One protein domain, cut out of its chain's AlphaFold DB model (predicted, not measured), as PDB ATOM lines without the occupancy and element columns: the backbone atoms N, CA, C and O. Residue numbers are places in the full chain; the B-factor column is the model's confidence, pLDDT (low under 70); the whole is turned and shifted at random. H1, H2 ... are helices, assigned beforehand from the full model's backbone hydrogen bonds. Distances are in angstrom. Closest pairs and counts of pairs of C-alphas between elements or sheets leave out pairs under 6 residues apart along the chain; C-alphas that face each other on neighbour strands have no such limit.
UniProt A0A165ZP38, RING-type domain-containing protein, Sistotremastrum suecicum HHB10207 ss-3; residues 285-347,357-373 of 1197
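What this domain is: This is residues 285 to 347 and 357 to 373 of the 1197 residues of the protein "RING-type domain-containing protein" of Sistotremastrum suecicum HHB10207 ss-3 (UniProt A0A165ZP38). Three staggered helices, H1, H3 and H4, run the same way as a bundle that meets round the first residues of H3, and H2 crosses H1 and H3 steeply. Residues 335 to 347 fold back from H3's far end. The printed part has 80 residues, with helices H1 to H4 in chain order and no named strand; it is all helix and compact, radius of gyration of the C-alphas 12.7 A, spanning 38 by 28 by 22 A.

Where its parts are: H1, residues 285 to 297, begins at C-alpha (79.367, -1.013, 104.919). H2 is residues 303 to 312. H3, residues 317 to 334, measures 25.7 A. H4, residues 358 to 373, measures 22.7 A and ends at C-alpha (53.202, -0.259, 93.829).

How they stand to each other: H1 touches H3 at a shallow tilt of 26 degrees, C-alphas of Ser 290 and Tyr 317 closest, 5.5 A. H2 and H4 are apart. Every O i to N i+4 pair is within hydrogen-bond range in H1, H2 and H4; in H3, 13 of 14.

The domain as a whole: Residues 348 to 356 are cut out, C-alphas 347 and 357 being 22.6 A apart. Residues 331 to 336 have pLDDT under 70.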
ATOM      1  N   GLN A 285      80.056  -2.277 105.187       81.25
ATOM      2  CA  GLN A 285      79.367  -1.013 104.919       81.25
ATOM      3  C   GLN A 285      77.844  -1.183 104.786       81.25
ATOM      4  O   GLN A 285      77.094  -0.358 105.305       81.25
ATOM      5  N   TYR A 286      77.361  -2.283 104.197       88.25
ATOM      6  CA  TYR A 286      75.926  -2.574 104.090       88.25
ATOM      7  C   TYR A 286      75.220  -2.550 105.459       88.25
ATOM      8  O   TYR A 286      74.144  -1.964 105.599       88.25
ATOM      9  N   THR A 287      75.840  -3.114 106.504       87.94
ATOM     10  CA  THR A 287      75.237  -3.174 107.851       87.94
ATOM     11  C   THR A 287      75.146  -1.804 108.537       87.94
ATOM     12  O   THR A 287      74.147  -1.502 109.201       87.94
ATOM     13  N   SER A 288      76.156  -0.939 108.362       86.31
ATOM     14  CA  SER A 288      76.171   0.408 108.943       86.31
ATOM     15  C   SER A 288      75.204   1.340 108.210       86.31
ATOM     16  O   SER A 288      74.454   2.074 108.865       86.31
ATOM     17  N   LEU A 289      75.156   1.255 106.877       88.88
ATOM     18  CA  LEU A 289      74.225   2.000 106.032       88.88
ATOM     19  C   LEU A 289      72.775   1.597 106.316       88.88
ATOM     20  O   LEU A 289      71.971   2.476 106.641       88.88
ATOM     21  N   SER A 290      72.471   0.295 106.345       91.00
ATOM     22  CA  SER A 290      71.137  -0.234 106.668       91.00
ATOM     23  C   SER A 290      70.615   0.287 108.008       91.00
ATOM     24  O   SER A 290      69.538   0.881 108.068       91.00
ATOM     25  N   LEU A 291      71.403   0.164 109.085       91.81
ATOM     26  CA  LEU A 291      71.016   0.693 110.398       91.81
ATOM     27  C   LEU A 291      70.877   2.225 110.399       91.81
ATOM     28  O   LEU A 291      69.985   2.751 111.063       91.81
ATOM     29  N   SER A 292      71.721   2.956 109.661       89.44
ATOM     30  CA  SER A 292      71.614   4.420 109.564       89.44
ATOM     31  C   SER A 292      70.334   4.871 108.848       89.44
ATOM     32  O   SER A 292      69.688   5.824 109.296       89.44
ATOM     33  N   SER A 293      69.919   4.138 107.813       90.00
ATOM     34  CA  SER A 293      68.684   4.386 107.070       90.00
ATOM     35  C   SER A 293      67.454   4.034 107.907       90.00
ATOM     36  O   SER A 293      66.566   4.869 108.052       90.00
ATOM     37  N   LEU A 294      67.445   2.879 108.592       92.62
ATOM     38  CA  LEU A 294      66.363   2.500 109.518       92.62
ATOM     39  C   LEU A 294      66.195   3.502 110.675       92.62
ATOM     40  O   LEU A 294      65.074   3.812 111.074       92.62
ATOM     41  N   PHE A 295      67.285   4.070 111.206       92.69
ATOM     42  CA  PHE A 295      67.199   5.148 112.205       92.69
ATOM     43  C   PHE A 295      66.656   6.473 111.643       92.69
ATOM     44  O   PHE A 295      66.266   7.336 112.433       92.69
ATOM     45  N   THR A 296      66.654   6.639 110.319       90.06
ATOM     46  CA  THR A 296      66.185   7.840 109.618       90.06
ATOM     47  C   THR A 296      64.722   7.696 109.186       90.06
ATOM     48  O   THR A 296      63.959   8.642 109.363       90.06
ATOM     49  N   SER A 297      64.293   6.514 108.721       88.94
ATOM     50  CA  SER A 297      62.885   6.227 108.398       88.94
ATOM     51  C   SER A 297      62.005   5.978 109.634       88.94
ATOM     52  O   SER A 297      60.817   6.304 109.614       88.94
ATOM     53  N   PHE A 298      62.575   5.489 110.745       91.94
ATOM     54  CA  PHE A 298      61.857   5.239 112.006       91.94
ATOM     55  C   PHE A 298      62.392   6.076 113.193       91.94
ATOM     56  O   PHE A 298      62.836   5.524 114.207       91.94
ATOM     57  N   PRO A 299      62.344   7.424 113.139       89.94
ATOM     58  CA  PRO A 299      63.032   8.287 114.107       89.94
ATOM     59  C   PRO A 299      62.464   8.230 115.537       89.94
ATOM     60  O   PRO A 299      63.194   8.544 116.486       89.94
ATOM     61  N   PHE A 300      61.199   7.836 115.718       89.75
ATOM     62  CA  PHE A 300      60.523   7.769 117.025       89.75
ATOM     63  C   PHE A 300      60.675   6.411 117.739       89.75
ATOM     64  O   PHE A 300      60.582   6.351 118.968       89.75
ATOM     65  N   ILE A 301      60.995   5.336 117.008       90.81
ATOM     66  CA  ILE A 301      61.165   3.986 117.572       90.81
ATOM     67  C   ILE A 301      62.483   3.914 118.381       90.81
ATOM     68  O   ILE A 301      63.486   4.546 118.014       90.81
ATOM     69  N   PRO A 302      62.553   3.189 119.515       90.81
ATOM     70  CA  PRO A 302      63.801   2.959 120.245       90.81
ATOM     71  C   PRO A 302      64.917   2.333 119.392       90.81
ATOM     72  O   PRO A 302      64.729   1.327 118.719       90.81
ATOM     73  N   LYS A 303      66.134   2.899 119.484       90.88
ATOM     74  CA  LYS A 303      67.326   2.373 118.787       90.88
ATOM     75  C   LYS A 303      67.699   0.933 119.186       90.88
ATOM     76  O   LYS A 303      68.237   0.240 118.328       90.88
ATOM     77  N   PRO A 304      67.445   0.467 120.429       91.06
ATOM     78  CA  PRO A 304      67.556  -0.952 120.760       91.06
ATOM     79  C   PRO A 304      66.571  -1.814 119.966       91.06
ATOM     80  O   PRO A 304      67.010  -2.770 119.344       91.06
ATOM     81  N   HIS A 305      65.288  -1.431 119.897       92.06
ATOM     82  CA  HIS A 305      64.254  -2.206 119.196       92.06
ATOM     83  C   HIS A 305      64.576  -2.397 117.712       92.06
ATOM     84  O   HIS A 305      64.634  -3.528 117.249       92.06
ATOM     85  N   ILE A 306      64.918  -1.308 117.006       91.88
ATOM     86  CA  ILE A 306      65.341  -1.353 115.591       91.88
ATOM     87  C   ILE A 306      66.533  -2.304 115.384       91.88
ATOM     88  O   ILE A 306      66.618  -2.966 114.358       91.88
ATOM     89  N   ARG A 307      67.466  -2.400 116.343       92.00
ATOM     90  CA  ARG A 307      68.589  -3.348 116.254       92.00
ATOM     91  C   ARG A 307      68.147  -4.785 116.510       92.00
ATOM     92  O   ARG A 307      68.589  -5.670 115.790       92.00
ATOM     93  N   THR A 308      67.283  -5.020 117.496       90.94
ATOM     94  CA  THR A 308      66.738  -6.356 117.775       90.94
ATOM     95  C   THR A 308      65.964  -6.891 116.571       90.94
ATOM     96  O   THR A 308      66.224  -8.013 116.143       90.94
ATOM     97  N   THR A 309      65.087  -6.086 115.961       90.12
ATOM     98  CA  THR A 309      64.371  -6.483 114.738       90.12
ATOM     99  C   THR A 309      65.305  -6.602 113.531       90.12
ATOM    100  O   THR A 309      65.093  -7.488 112.705       90.12
ATOM    101  N   PHE A 310      66.376  -5.800 113.449       92.69
ATOM    102  CA  PHE A 310      67.411  -5.947 112.420       92.69
ATOM    103  C   PHE A 310      68.136  -7.297 112.496       92.69
ATOM    104  O   PHE A 310      68.202  -8.017 111.502       92.69
ATOM    105  N   PHE A 311      68.613  -7.687 113.680       89.06
ATOM    106  CA  PHE A 311      69.274  -8.982 113.868       89.06
ATOM    107  C   PHE A 311      68.311 -10.173 113.737       89.06
ATOM    108  O   PHE A 311      68.714 -11.203 113.206       89.06
ATOM    109  N   ALA A 312      67.044 -10.032 114.144       87.56
ATOM    110  CA  ALA A 312      66.036 -11.090 114.013       87.56
ATOM    111  C   ALA A 312      65.647 -11.405 112.554       87.56
ATOM    112  O   ALA A 312      65.301 -12.541 112.247       87.56
ATOM    113  N   ASN A 313      65.724 -10.424 111.649       87.56
ATOM    114  CA  ASN A 313      65.403 -10.581 110.223       87.56
ATOM    115  C   ASN A 313      66.674 -10.729 109.360       87.56
ATOM    116  O   ASN A 313      66.800 -10.101 108.306       87.56
ATOM    117  N   ASN A 314      67.640 -11.528 109.827       85.94
ATOM    118  CA  ASN A 314      68.882 -11.855 109.114       85.94
ATOM    119  C   ASN A 314      69.696 -10.633 108.623       85.94
ATOM    120  O   ASN A 314      70.437 -10.745 107.653       85.94
ATOM    121  N   GLN A 315      69.590  -9.479 109.300       87.50
ATOM    122  CA  GLN A 315      70.284  -8.223 108.964       87.50
ATOM    123  C   GLN A 315      69.907  -7.602 107.597       87.50
ATOM    124  O   GLN A 315      70.634  -6.753 107.089       87.50
ATOM    125  N   PHE A 316      68.752  -7.952 107.013       91.31
ATOM    126  CA  PHE A 316      68.317  -7.425 105.708       91.31
ATOM    127  C   PHE A 316      67.492  -6.129 105.790       91.31
ATOM    128  O   PHE A 316      66.506  -6.048 106.529       91.31
ATOM    129  N   TYR A 317      67.831  -5.114 104.990       92.19
ATOM    130  CA  TYR A 317      67.201  -3.785 105.057       92.19
ATOM    131  C   TYR A 317      65.711  -3.760 104.665       92.19
ATOM    132  O   TYR A 317      64.895  -3.203 105.401       92.19
ATOM    133  N   ALA A 318      65.313  -4.374 103.547       90.50
ATOM    134  CA  ALA A 318      63.929  -4.314 103.071       90.50
ATOM    135  C   ALA A 318      62.973  -5.089 103.986       90.50
ATOM    136  O   ALA A 318      61.904  -4.589 104.339       90.50
ATOM    137  N   ILE A 319      63.379  -6.282 104.430       90.81
ATOM    138  CA  ILE A 319      62.580  -7.129 105.328       90.81
ATOM    139  C   ILE A 319      62.380  -6.430 106.679       90.81
ATOM    140  O   ILE A 319      61.266  -6.391 107.198       90.81
ATOM    141  N   THR A 320      63.429  -5.806 107.223       91.00
ATOM    142  CA  THR A 320      63.360  -5.092 108.511       91.00
ATOM    143  C   THR A 320      62.540  -3.811 108.437       91.00
ATOM    144  O   THR A 320      61.790  -3.522 109.370       91.00
ATOM    145  N   HIS A 321      62.614  -3.076 107.324       93.06
ATOM    146  CA  HIS A 321      61.754  -1.922 107.085       93.06
ATOM    147  C   HIS A 321      60.278  -2.331 107.009       93.06
ATOM    148  O   HIS A 321      59.443  -1.732 107.684       93.06
ATOM    149  N   LEU A 322      59.954  -3.371 106.233       92.38
ATOM    150  CA  LEU A 322      58.586  -3.877 106.111       92.38
ATOM    151  C   LEU A 322      58.051  -4.402 107.454       92.38
ATOM    152  O   LEU A 322      56.918  -4.086 107.808       92.38
ATOM    153  N   ALA A 323      58.867  -5.121 108.232       89.94
ATOM    154  CA  ALA A 323      58.490  -5.615 109.557       89.94
ATOM    155  C   ALA A 323      58.202  -4.479 110.556       89.94
ATOM    156  O   ALA A 323      57.156  -4.487 111.198       89.94
ATOM    157  N   LEU A 324      59.074  -3.466 110.652       91.12
ATOM    158  CA  LEU A 324      58.858  -2.298 111.526       91.12
ATOM    159  C   LEU A 324      57.639  -1.461 111.100       91.12
ATOM    160  O   LEU A 324      56.954  -0.869 111.937       91.12
ATOM    161  N   GLU A 325      57.340  -1.415 109.803       89.62
ATOM    162  CA  GLU A 325      56.145  -0.752 109.287       89.62
ATOM    163  C   GLU A 325      54.860  -1.538 109.608       89.62
ATOM    164  O   GLU A 325      53.839  -0.929 109.932       89.62
ATOM    165  N   GLU A 326      54.915  -2.874 109.577       87.31
ATOM    166  CA  GLU A 326      53.828  -3.772 109.989       87.31
ATOM    167  C   GLU A 326      53.591  -3.728 111.510       87.31
ATOM    168  O   GLU A 326      52.444  -3.657 111.955       87.31
ATOM    169  N   GLU A 327      54.653  -3.677 112.324       85.50
ATOM    170  CA  GLU A 327      54.573  -3.462 113.778       85.50
ATOM    171  C   GLU A 327      53.913  -2.118 114.113       85.50
ATOM    172  O   GLU A 327      52.998  -2.069 114.934       85.50
ATOM    173  N   ARG A 328      54.306  -1.027 113.439       83.38
ATOM    174  CA  ARG A 328      53.679   0.291 113.631       83.38
ATOM    175  C   ARG A 328      52.208   0.291 113.194       83.38
ATOM    176  O   ARG A 328      51.360   0.845 113.891       83.38
ATOM    177  N   ARG A 329      51.887  -0.348 112.062       82.06
ATOM    178  CA  ARG A 329      50.514  -0.466 111.536       82.06
ATOM    179  C   ARG A 329      49.609  -1.268 112.477       82.06
ATOM    180  O   ARG A 329      48.505  -0.827 112.780       82.06
ATOM    181  N   SER A 330      50.077  -2.416 112.962       76.00
ATOM    182  CA  SER A 330      49.319  -3.298 113.863       76.00
ATOM    183  C   SER A 330      49.243  -2.773 115.302       76.00
ATOM    184  O   SER A 330      48.204  -2.907 115.951       76.00
ATOM    185  N   GLY A 331      50.292  -2.107 115.791       66.06
ATOM    186  CA  GLY A 331      50.302  -1.443 117.093       66.06
ATOM    187  C   GLY A 331      49.306  -0.288 117.187       66.06
ATOM    188  O   GLY A 331      48.629  -0.165 118.207       66.06
ATOM    189  N   ASN A 332      49.130   0.487 116.111       61.72
ATOM    190  CA  ASN A 332      48.101   1.533 116.040       61.72
ATOM    191  C   ASN A 332      46.664   0.977 116.071       61.72
ATOM    192  O   ASN A 332      45.765   1.670 116.533       61.72
ATOM    193  N   LEU A 333      46.441  -0.259 115.607       56.09
ATOM    194  CA  LEU A 333      45.122  -0.908 115.634       56.09
ATOM    195  C   LEU A 333      44.794  -1.527 117.003       56.09
ATOM    196  O   LEU A 333      43.645  -1.498 117.429       56.09
ATOM    197  N   ASN A 334      45.798  -2.076 117.697       63.91
ATOM    198  CA  ASN A 334      45.609  -2.835 118.942       63.91
ATOM    199  C   ASN A 334      46.054  -2.092 120.220       63.91
ATOM    200  O   ASN A 334      45.946  -2.642 121.315       63.91
ATOM    201  N   GLY A 335      46.607  -0.880 120.105       64.12
ATOM    202  CA  GLY A 335      47.055  -0.044 121.231       64.12
ATOM    203  C   GLY A 335      48.259  -0.576 122.028       64.12
ATOM    204  O   GLY A 335      48.659   0.043 123.012       64.12
ATOM    205  N   ASN A 336      48.837  -1.710 121.624       68.88
ATOM    206  CA  ASN A 336      49.884  -2.428 122.353       68.88
ATOM    207  C   ASN A 336      51.123  -2.640 121.468       68.88
ATOM    208  O   ASN A 336      51.312  -3.705 120.880       68.88
ATOM    209  N   LEU A 337      51.953  -1.601 121.351       80.44
ATOM    210  CA  LEU A 337      53.260  -1.677 120.693       80.44
ATOM    211  C   LEU A 337      54.276  -2.420 121.587       80.44
ATOM    212  O   LEU A 337      54.306  -2.176 122.795       80.44
ATOM    213  N   PRO A 338      55.180  -3.249 121.024       80.62
ATOM    214  CA  PRO A 338      56.225  -3.941 121.793       80.62
ATOM    215  C   PRO A 338      57.308  -2.993 122.346       80.62
ATOM    216  O   PRO A 338      58.181  -3.409 123.108       80.62
ATOM    217  N   TYR A 339      57.258  -1.711 121.980       83.19
ATOM    218  CA  TYR A 339      58.134  -0.651 122.455       83.19
ATOM    219  C   TYR A 339      57.320   0.591 122.838       83.19
ATOM    220  O   TYR A 339      56.265   0.869 122.274       83.19
ATOM    221  N   LYS A 340      57.856   1.407 123.753       82.56
ATOM    222  CA  LYS A 340      57.325   2.750 124.014       82.56
ATOM    223  C   LYS A 340      57.953   3.756 123.049       82.56
ATOM    224  O   LYS A 340      59.181   3.855 122.977       82.56
ATOM    225  N   GLU A 341      57.127   4.505 122.326       87.75
ATOM    226  CA  GLU A 341      57.600   5.564 121.431       87.75
ATOM    227  C   GLU A 341      58.261   6.723 122.183       87.75
ATOM    228  O   GLU A 341      57.923   7.049 123.326       87.75
ATOM    229  N   LYS A 342      59.241   7.349 121.526       83.88
ATOM    230  CA  LYS A 342      59.897   8.561 122.020       83.88
ATOM    231  C   LYS A 342      59.065   9.781 121.652       83.88
ATOM    232  O   LYS A 342      58.702   9.947 120.496       83.88
ATOM    233  N   SER A 343      58.923  10.717 122.585       80.31
ATOM    234  CA  SER A 343      58.382  12.055 122.306       80.31
ATOM    235  C   SER A 343      59.323  12.958 121.491       80.31
ATOM    236  O   SER A 343      58.910  14.027 121.054       80.31
ATOM    237  N   VAL A 344      60.589  12.565 121.294       81.94
ATOM    238  CA  VAL A 344      61.604  13.351 120.574       81.94
ATOM    239  C   VAL A 344      62.252  12.490 119.480       81.94
ATOM    240  O   VAL A 344      62.746  11.400 119.792       81.94
ATOM    241  N   PRO A 345      62.298  12.954 118.213       82.62
ATOM    242  CA  PRO A 345      62.863  12.186 117.108       82.62
ATOM    243  C   PRO A 345      64.382  12.018 117.235       82.62
ATOM    244  O   PRO A 345      65.119  12.899 117.694       82.62
ATOM    245  N   THR A 346      64.877  10.861 116.802       78.25
ATOM    246  CA  THR A 346      66.266  10.450 117.029       78.25
ATOM    247  C   THR A 346      67.227  11.078 116.024       78.25
ATOM    248  O   THR A 346      67.490  10.509 114.969       78.25
ATOM    249  N   LYS A 347      67.836  12.214 116.380       77.12
ATOM    250  CA  LYS A 347      68.835  12.884 115.531       77.12
ATOM    251  C   LYS A 347      69.998  11.945 115.151       77.12
ATOM    252  O   LYS A 347      70.678  11.385 116.017       77.12
ATOM    253  N   ASP A 357      77.367   1.716  99.080       84.31
ATOM    254  CA  ASP A 357      77.357   0.271  98.885       84.31
ATOM    255  C   ASP A 357      76.274  -0.044  97.848       84.31
ATOM    256  O   ASP A 357      75.100   0.268  98.050       84.31
ATOM    257  N   GLU A 358      76.680  -0.620  96.715       83.62
ATOM    258  CA  GLU A 358      75.783  -0.817  95.574       83.62
ATOM    259  C   GLU A 358      74.659  -1.824  95.852       83.62
ATOM    260  O   GLU A 358      73.654  -1.813  95.147       83.62
ATOM    261  N   GLU A 359      74.820  -2.732  96.817       85.38
ATOM    262  CA  GLU A 359      73.793  -3.727  97.141       85.38
ATOM    263  C   GLU A 359      72.759  -3.150  98.114       85.38
ATOM    264  O   GLU A 359      71.560  -3.393  97.969       85.38
ATOM    265  N   PHE A 360      73.205  -2.297  99.042       89.25
ATOM    266  CA  PHE A 360      72.306  -1.465  99.842       89.25
ATOM    267  C   PHE A 360      71.479  -0.509  98.965       89.25
ATOM    268  O   PHE A 360      70.275  -0.364  99.186       89.25
ATOM    269  N   GLU A 361      72.096   0.128  97.964       88.38
ATOM    270  CA  GLU A 361      71.408   1.065  97.065       88.38
ATOM    271  C   GLU A 361      70.325   0.353  96.223       88.38
ATOM    272  O   GLU A 361      69.172   0.797  96.244       88.38
ATOM    273  N   LYS A 362      70.627  -0.821  95.643       88.06
ATOM    274  CA  LYS A 362      69.651  -1.667  94.913       88.06
ATOM    275  C   LYS A 362      68.482  -2.132  95.786       88.06
ATOM    276  O   LYS A 362      67.327  -2.025  95.373       88.06
ATOM    277  N   GLU A 363      68.741  -2.618  97.004       89.50
ATOM    278  CA  GLU A 363      67.671  -3.051  97.917       89.50
ATOM    279  C   GLU A 363      66.769  -1.881  98.345       89.50
ATOM    280  O   GLU A 363      65.548  -2.027  98.451       89.50
ATOM    281  N   ARG A 364      67.363  -0.706  98.579       89.19
ATOM    282  CA  ARG A 364      66.645   0.528  98.915       89.19
ATOM    283  C   ARG A 364      65.742   0.981  97.764       89.19
ATOM    284  O   ARG A 364      64.604   1.366  98.018       89.19
ATOM    285  N   GLU A 365      66.219   0.920  96.524       87.38
ATOM    286  CA  GLU A 365      65.443   1.265  95.325       87.38
ATOM    287  C   GLU A 365      64.308   0.268  95.063       87.38
ATOM    288  O   GLU A 365      63.163   0.684  94.867       87.38
ATOM    289  N   TRP A 366      64.579  -1.037  95.188       91.50
ATOM    290  CA  TRP A 366      63.545  -2.076  95.142       91.50
ATOM    291  C   TRP A 366      62.447  -1.833  96.187       91.50
ATOM    292  O   TRP A 366      61.260  -1.907  95.868       91.50
ATOM    293  N   LEU A 367      62.822  -1.483  97.425       87.94
ATOM    294  CA  LEU A 367      61.869  -1.214  98.503       87.94
ATOM    295  C   LEU A 367      60.985   0.005  98.197       87.94
ATOM    296  O   LEU A 367      59.783  -0.038  98.461       87.94
ATOM    297  N   VAL A 368      61.547   1.074  97.623       87.44
ATOM    298  CA  VAL A 368      60.778   2.262  97.211       87.44
ATOM    299  C   VAL A 368      59.757   1.899  96.124       87.44
ATOM    300  O   VAL A 368      58.581   2.237  96.267       87.44
ATOM    301  N   GLY A 369      60.159   1.141  95.098       84.94
ATOM    302  CA  GLY A 369      59.243   0.654  94.057       84.94
ATOM    303  C   GLY A 369      58.159  -0.297  94.591       84.94
ATOM    304  O   GLY A 369      56.991  -0.204  94.204       84.94
ATOM    305  N   TYR A 370      58.511  -1.172  95.537       86.94
ATOM    306  CA  TYR A 370      57.578  -2.091  96.196       86.94
ATOM    307  C   TYR A 370      56.538  -1.354  97.061       86.94
ATOM    308  O   TYR A 370      55.359  -1.706  97.050       86.94
ATOM    309  N   LEU A 371      56.938  -0.298  97.779       85.19
ATOM    310  CA  LEU A 371      56.009   0.524  98.562       85.19
ATOM    311  C   LEU A 371      55.108   1.390  97.666       85.19
ATOM    312  O   LEU A 371      53.907   1.474  97.921       85.19
ATOM    313  N   ALA A 372      55.645   1.970  96.588       81.69
ATOM    314  CA  ALA A 372      54.856   2.736  95.619       81.69
ATOM    315  C   ALA A 372      53.772   1.870  94.948       81.69
ATOM    316  O   ALA A 372      52.596   2.239  94.941       81.69
ATOM    317  N   SER A 373      54.141   0.682  94.460       78.56
ATOM    318  CA  SER A 373      53.202  -0.259  93.829       78.56
ATOM    319  C   SER A 373      52.167  -0.831  94.810       78.56
ATOM    320  O   SER A 373      50.992  -0.933  94.453       78.56
TER     321      SER A 373